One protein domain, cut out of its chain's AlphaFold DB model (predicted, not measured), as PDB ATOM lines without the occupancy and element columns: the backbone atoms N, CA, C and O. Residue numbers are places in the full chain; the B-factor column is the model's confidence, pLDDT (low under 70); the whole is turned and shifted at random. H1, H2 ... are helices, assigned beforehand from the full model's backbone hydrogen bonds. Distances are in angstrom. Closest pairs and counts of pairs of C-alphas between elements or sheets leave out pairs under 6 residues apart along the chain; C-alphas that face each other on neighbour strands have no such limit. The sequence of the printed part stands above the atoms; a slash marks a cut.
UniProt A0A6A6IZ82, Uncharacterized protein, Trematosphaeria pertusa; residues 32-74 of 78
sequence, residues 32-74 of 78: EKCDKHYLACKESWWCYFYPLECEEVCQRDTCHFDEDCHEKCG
ATOM      1  N   GLU A  32      15.397  15.258  71.426       91.62
ATOM      2  CA  GLU A  32      16.083  14.148  72.106       91.62
ATOM      3  C   GLU A  32      16.429  14.498  73.560       91.62
ATOM      4  O   GLU A  32      16.368  13.654  74.452       91.62
ATOM      5  N   LYS A  33      16.776  15.764  73.811       91.94
ATOM      6  CA  LYS A  33      17.067  16.274  75.153       91.94
ATOM      7  C   LYS A  33      15.817  16.233  76.047       91.94
ATOM      8  O   LYS A  33      15.913  15.801  77.192       91.94
ATOM      9  N   CYS A  34      14.666  16.640  75.511       93.25
ATOM     10  CA  CYS A  34      13.374  16.609  76.197       93.25
ATOM     11  C   CYS A  34      12.924  15.169  76.459       93.25
ATOM     12  O   CYS A  34      12.559  14.834  77.580       93.25
ATOM     13  N   ASP A  35      13.042  14.295  75.460       93.12
ATOM     14  CA  ASP A  35      12.644  12.890  75.564       93.12
ATOM     15  C   ASP A  35      13.494  12.132  76.583       93.12
ATOM     16  O   ASP A  35      12.966  11.369  77.390       93.12
ATOM     17  N   LYS A  36      14.808  12.384  76.612       94.25
ATOM     18  CA  LYS A  36      15.696  11.828  77.642       94.25
ATOM     19  C   LYS A  36      15.322  12.310  79.036       94.25
ATOM     20  O   LYS A  36      15.346  11.510  79.964       94.25
ATOM     21  N   HIS A  37      14.982  13.589  79.187       94.00
ATOM     22  CA  HIS A  37      14.567  14.151  80.473       94.00
ATOM     23  C   HIS A  37      13.242  13.544  80.950       94.00
ATOM     24  O   HIS A  37      13.142  13.070  82.082       94.00
ATOM     25  N   TYR A  38      12.261  13.448  80.054       93.88
ATOM     26  CA  TYR A  38      10.979  12.804  80.317       93.88
ATOM     27  C   TYR A  38      11.136  11.326  80.696       93.88
ATOM     28  O   TYR A  38      10.575  10.879  81.697       93.88
ATOM     29  N   LEU A  39      11.933  10.568  79.937       94.12
ATOM     30  CA  LEU A  39      12.215   9.160  80.226       94.12
ATOM     31  C   LEU A  39      12.936   8.993  81.564       94.12
ATOM     32  O   LEU A  39      12.523   8.158  82.362       94.12
ATOM     33  N   ALA A  40      13.940   9.824  81.854       94.50
ATOM     34  CA  ALA A  40      14.638   9.798  83.137       94.50
ATOM     35  C   ALA A  40      13.690  10.083  84.314       94.50
ATOM     36  O   ALA A  40      13.786   9.436  85.358       94.50
ATOM     37  N   CYS A  41      12.734  11.001  84.139       94.81
ATOM     38  CA  CYS A  41      11.679  11.221  85.124       94.81
ATOM     39  C   CYS A  41      10.801   9.972  85.300       94.81
ATOM     40  O   CYS A  41      10.545   9.563  86.433       94.81
ATOM     41  N   LYS A  42      10.402   9.309  84.207       93.19
ATOM     42  CA  LYS A  42       9.587   8.080  84.256       93.19
ATOM     43  C   LYS A  42      10.303   6.881  84.870       93.19
ATOM     44  O   LYS A  42       9.651   6.020  85.454       93.19
ATOM     45  N   GLU A  43      11.623   6.826  84.757       94.00
ATOM     46  CA  GLU A  43      12.461   5.799  85.382       94.00
ATOM     47  C   GLU A  43      12.694   6.046  86.882       94.00
ATOM     48  O   GLU A  43      13.234   5.184  87.580       94.00
ATOM     49  N   SER A  44      12.257   7.194  87.413       93.19
ATOM     50  CA  SER A  44      12.308   7.478  88.844       93.19
ATOM     51  C   SER A  44      11.525   6.444  89.650       93.19
ATOM     52  O   SER A  44      10.409   6.053  89.302       93.19
ATOM     53  N   TRP A  45      12.066   6.074  90.814       92.62
ATOM     54  CA  TRP A  45      11.397   5.183  91.763       92.62
ATOM     55  C   TRP A  45       9.992   5.675  92.140       92.62
ATOM     56  O   TRP A  45       9.117   4.865  92.424       92.62
ATOM     57  N   TRP A  46       9.749   6.988  92.121       92.19
ATOM     58  CA  TRP A  46       8.440   7.561  92.430       92.19
ATOM     59  C   TRP A  46       7.366   7.121  91.424       92.19
ATOM     60  O   TRP A  46       6.261   6.755  91.822       92.19
ATOM     61  N   CYS A  47       7.718   7.045  90.140       93.44
ATOM     62  CA  CYS A  47       6.822   6.606  89.074       93.44
ATOM     63  C   CYS A  47       6.403   5.137  89.192       93.44
ATOM     64  O   CYS A  47       5.333   4.765  88.715       93.44
ATOM     65  N   TYR A  48       7.200   4.312  89.876       91.06
ATOM     66  CA  TYR A  48       6.813   2.942  90.205       91.06
ATOM     67  C   TYR A  48       5.637   2.893  91.196       91.06
ATOM     68  O   TYR A  48       4.774   2.024  91.087       91.06
ATOM     69  N   PHE A  49       5.583   3.825  92.151       94.44
ATOM     70  CA  PHE A  49       4.522   3.878  93.163       94.44
ATOM     71  C   PHE A  49       3.295   4.681  92.713       94.44
ATOM     72  O   PHE A  49       2.190   4.391  93.167       94.44
ATOM     73  N   TYR A  50       3.483   5.653  91.815       93.62
ATOM     74  CA  TYR A  50       2.447   6.589  91.365       93.62
ATOM     75  C   TYR A  50       2.409   6.680  89.832       93.62
ATOM     76  O   TYR A  50       2.768   7.708  89.259       93.62
ATOM     77  N   PRO A  51       2.023   5.604  89.123       89.94
ATOM     78  CA  PRO A  51       2.126   5.549  87.665       89.94
ATOM     79  C   PRO A  51       1.175   6.516  86.948       89.94
ATOM     80  O   PRO A  51       1.469   6.937  85.831       89.94
ATOM     81  N   LEU A  52       0.045   6.874  87.566       90.75
ATOM     82  CA  LEU A  52      -0.929   7.798  86.976       90.75
ATOM     83  C   LEU A  52      -0.435   9.244  87.068       90.75
ATOM     84  O   LEU A  52      -0.471   9.984  86.088       90.75
ATOM     85  N   GLU A  53       0.077   9.626  88.234       93.38
ATOM     86  CA  GLU A  53       0.610  10.955  88.506       93.38
ATOM     87  C   GLU A  53       1.984  11.157  87.852       93.38
ATOM     88  O   GLU A  53       2.321  12.276  87.469       93.38
ATOM     89  N   CYS A  54       2.749  10.075  87.668       94.31
ATOM     90  CA  CYS A  54       4.014  10.054  86.935       94.31
ATOM     91  C   CYS A  54       3.914  10.732  85.573       94.31
ATOM     92  O   CYS A  54       4.716  11.607  85.258       94.31
ATOM     93  N   GLU A  55       2.918  10.351  84.776       92.19
ATOM     94  CA  GLU A  55       2.767  10.854  83.413       92.19
ATOM     95  C   GLU A  55       2.616  12.384  83.405       92.19
ATOM     96  O   GLU A  55       3.299  13.076  82.651       92.19
ATOM     97  N   GLU A  56       1.755  12.925  84.272       93.81
ATOM     98  CA  GLU A  56       1.499  14.365  84.351       93.81
ATOM     99  C   GLU A  56       2.668  15.140  84.947       93.81
ATOM    100  O   GLU A  56       3.035  16.191  84.420       93.81
ATOM    101  N   VAL A  57       3.270  14.628  86.022       94.62
ATOM    102  CA  VAL A  57       4.417  15.276  86.666       94.62
ATOM    103  C   VAL A  57       5.605  15.309  85.717       94.62
ATOM    104  O   VAL A  57       6.195  16.370  85.543       94.62
ATOM    105  N   CYS A  58       5.919  14.200  85.048       94.81
ATOM    106  CA  CYS A  58       7.035  14.151  84.113       94.81
ATOM    107  C   CYS A  58       6.784  14.993  82.861       94.81
ATOM    108  O   CYS A  58       7.722  15.613  82.360       94.81
ATOM    109  N   GLN A  59       5.543  15.081  82.368       94.00
ATOM    110  CA  GLN A  59       5.237  16.021  81.285       94.00
ATOM    111  C   GLN A  59       5.413  17.476  81.722       94.00
ATOM    112  O   GLN A  59       5.982  18.253  80.961       94.00
ATOM    113  N   ARG A  60       4.982  17.841  82.934       95.19
ATOM    114  CA  ARG A  60       5.156  19.199  83.471       95.19
ATOM    115  C   ARG A  60       6.609  19.552  83.717       95.19
ATOM    116  O   ARG A  60       7.043  20.646  83.372       95.19
ATOM    117  N   ASP A  61       7.361  18.623  84.286       94.94
ATOM    118  CA  ASP A  61       8.787  18.800  84.536       94.94
ATOM    119  C   ASP A  61       9.550  18.987  83.218       94.94
ATOM    120  O   ASP A  61      10.324  19.928  83.072       94.94
ATOM    121  N   THR A  62       9.233  18.177  82.202       95.19
ATOM    122  CA  THR A  62       9.829  18.308  80.862       95.19
ATOM    123  C   THR A  62       9.381  19.586  80.148       95.19
ATOM    124  O   THR A  62      10.186  20.198  79.453       95.19
ATOM    125  N   CYS A  63       8.139  20.040  80.353       93.94
ATOM    126  CA  CYS A  63       7.638  21.313  79.818       93.94
ATOM    127  C   CYS A  63       8.452  22.516  80.329       93.94
ATOM    128  O   CYS A  63       8.690  23.457  79.580       93.94
ATOM    129  N   HIS A  64       8.913  22.476  81.585       93.81
ATOM    130  CA  HIS A  64       9.726  23.539  82.194       93.81
ATOM    131  C   HIS A  64      11.241  23.342  82.054       93.81
ATOM    132  O   HIS A  64      12.011  24.204  82.481       93.81
ATOM    133  N   PHE A  65      11.689  22.218  81.497       93.75
ATOM    134  CA  PHE A  65      13.109  21.893  81.398       93.75
ATOM    135  C   PHE A  65      13.840  22.711  80.323       93.75
ATOM    136  O   PHE A  65      14.992  23.104  80.518       93.75
ATOM    137  N   ASP A  66      13.181  22.965  79.193       91.69
ATOM    138  CA  ASP A  66      13.697  23.762  78.079       91.69
ATOM    139  C   ASP A  66      12.518  24.403  77.331       91.69
ATOM    140  O   ASP A  66      11.490  23.746  77.149       91.69
ATOM    141  N   GLU A  67      12.653  25.653  76.878       89.62
ATOM    142  CA  GLU A  67      11.592  26.329  76.108       89.62
ATOM    143  C   GLU A  67      11.260  25.543  74.834       89.62
ATOM    144  O   GLU A  67      10.090  25.392  74.476       89.62
ATOM    145  N   ASP A  68      12.268  24.922  74.215       90.75
ATOM    146  CA  ASP A  68      12.077  24.094  73.028       90.75
ATOM    147  C   ASP A  68      11.222  22.847  73.319       90.75
ATOM    148  O   ASP A  68      10.531  22.355  72.421       90.75
ATOM    149  N   CYS A  69      11.198  22.348  74.562       89.38
ATOM    150  CA  CYS A  69      10.379  21.191  74.922       89.38
ATOM    151  C   CYS A  69       8.881  21.496  74.808       89.38
ATOM    152  O   CYS A  69       8.128  20.685  74.253       89.38
ATOM    153  N   HIS A  70       8.466  22.675  75.272       90.75
ATOM    154  CA  HIS A  70       7.113  23.189  75.084       90.75
ATOM    155  C   HIS A  70       6.893  23.586  73.625       90.75
ATOM    156  O   HIS A  70       5.972  23.097  72.976       90.75
ATOM    157  N   GLU A  71       7.736  24.463  73.082       88.88
ATOM    158  CA  GLU A  71       7.446  25.141  71.817       88.88
ATOM    159  C   GLU A  71       7.573  24.237  70.587       88.88
ATOM    160  O   GLU A  71       6.879  24.446  69.589       88.88
ATOM    161  N   LYS A  72       8.462  23.238  70.631       89.25
ATOM    162  CA  LYS A  72       8.847  22.447  69.450       89.25
ATOM    163  C   LYS A  72       8.592  20.952  69.607       89.25
ATOM    164  O   LYS A  72       8.451  20.268  68.594       89.25
ATOM    165  N   CYS A  73       8.517  20.448  70.838       88.56
ATOM    166  CA  CYS A  73       8.539  19.008  71.117       88.56
ATOM    167  C   CYS A  73       7.249  18.448  71.725       88.56
ATOM    168  O   CYS A  73       7.161  17.247  71.966       88.56
ATOM    169  N   GLY A  74       6.226  19.283  71.929       87.38
ATOM    170  CA  GLY A  74       4.885  18.833  72.312       87.38
ATOM    171  C   GLY A  74       4.684  18.564  73.805       87.38
ATOM    172  O   GLY A  74       3.595  18.136  74.199       87.38
TER     173      GLY A  74
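Overview. This is residues 32 to 74 of the 78 residues of an uncharacterized protein of Trematosphaeria pertusa (UniProt A0A6A6IZ82). Two helices, H1 and the longer H3, run side by side in opposite ways, and a short helix sits at each end of the pair, H2 where the chain passes from H1 to H3 and H4 after the far end of H3. The long direction of this small rod, only just a rod with spans of 30 by 15 by 12 A, follows H1 and H3. The printed part has 43 residues with four named helices in the order H1, H2, H3, H4 and no named strand, and its class is all helix. It is compact, with a radius of gyration of the C-alphas of 10.1 A.

Arrangement. Start with H1, residues 32 to 42, and look across to H3, residues 51 to 65, the hub, which touches three other helices. H1 and H3 touch, and their closest C-alphas, those of Cys 41 and Cys 58, are 5.6 A apart. They run opposite ways at a shallow tilt of 34 degrees, only just short of steep. Go on from H1 to H2, residues 45 to 49; the two are close but not clearly touching, with the C-alphas of Cys 41 and Cys 47 closest at 7.8 A. H2 and H3 touch only at the corner by their link, and only just, with 3 pairs of C-alphas within 8 A; residues 53 to 54 of H3 alone take part, and the closest C-alphas are those of Cys 47 and Cys 54, 4.9 A apart. At the other end of H3, residues 62 to 64 alone touch H4, residues 67 to 71, only at the corner, and the closest C-alphas are those of Cys 63 and His 70, 5.1 A apart. H4 and H1 are close but not clearly touching, the C-alphas of Cys 34 and Cys 69 being closest at 5.6 A. H2 and H4 are apart. In the backbones of H1 and H4 every O i to N i+4 pair is within hydrogen-bond range; in H3 9 of 11 are, and in H2 0 of 1, beside 2 of 2 O i to N i+3 pairs.

Along the chain. Find C-alpha 32 at (16.083, 14.148, 72.106); from there H1 runs 15.1 A to Lys 42. H2 goes from Trp 45 to Phe 49, 7.1 A. Find C-alpha 51 at (2.126, 5.549, 87.665), where H3 begins; it runs 20.7 A to Phe 65. H4 goes from Glu 67 over 6.1 A to C-alpha 71 at (7.446, 25.141, 71.817).

Size, cuts and confidence. Look at Phe 49 and Lys 72 for the two C-alphas farthest apart, 30.4 A. The printed part has no cut, and the links H1 to H2, H2 to H3 and H3 to H4 are tight. The mean pLDDT of the printed part is 92.7, and no printed residue is under 70.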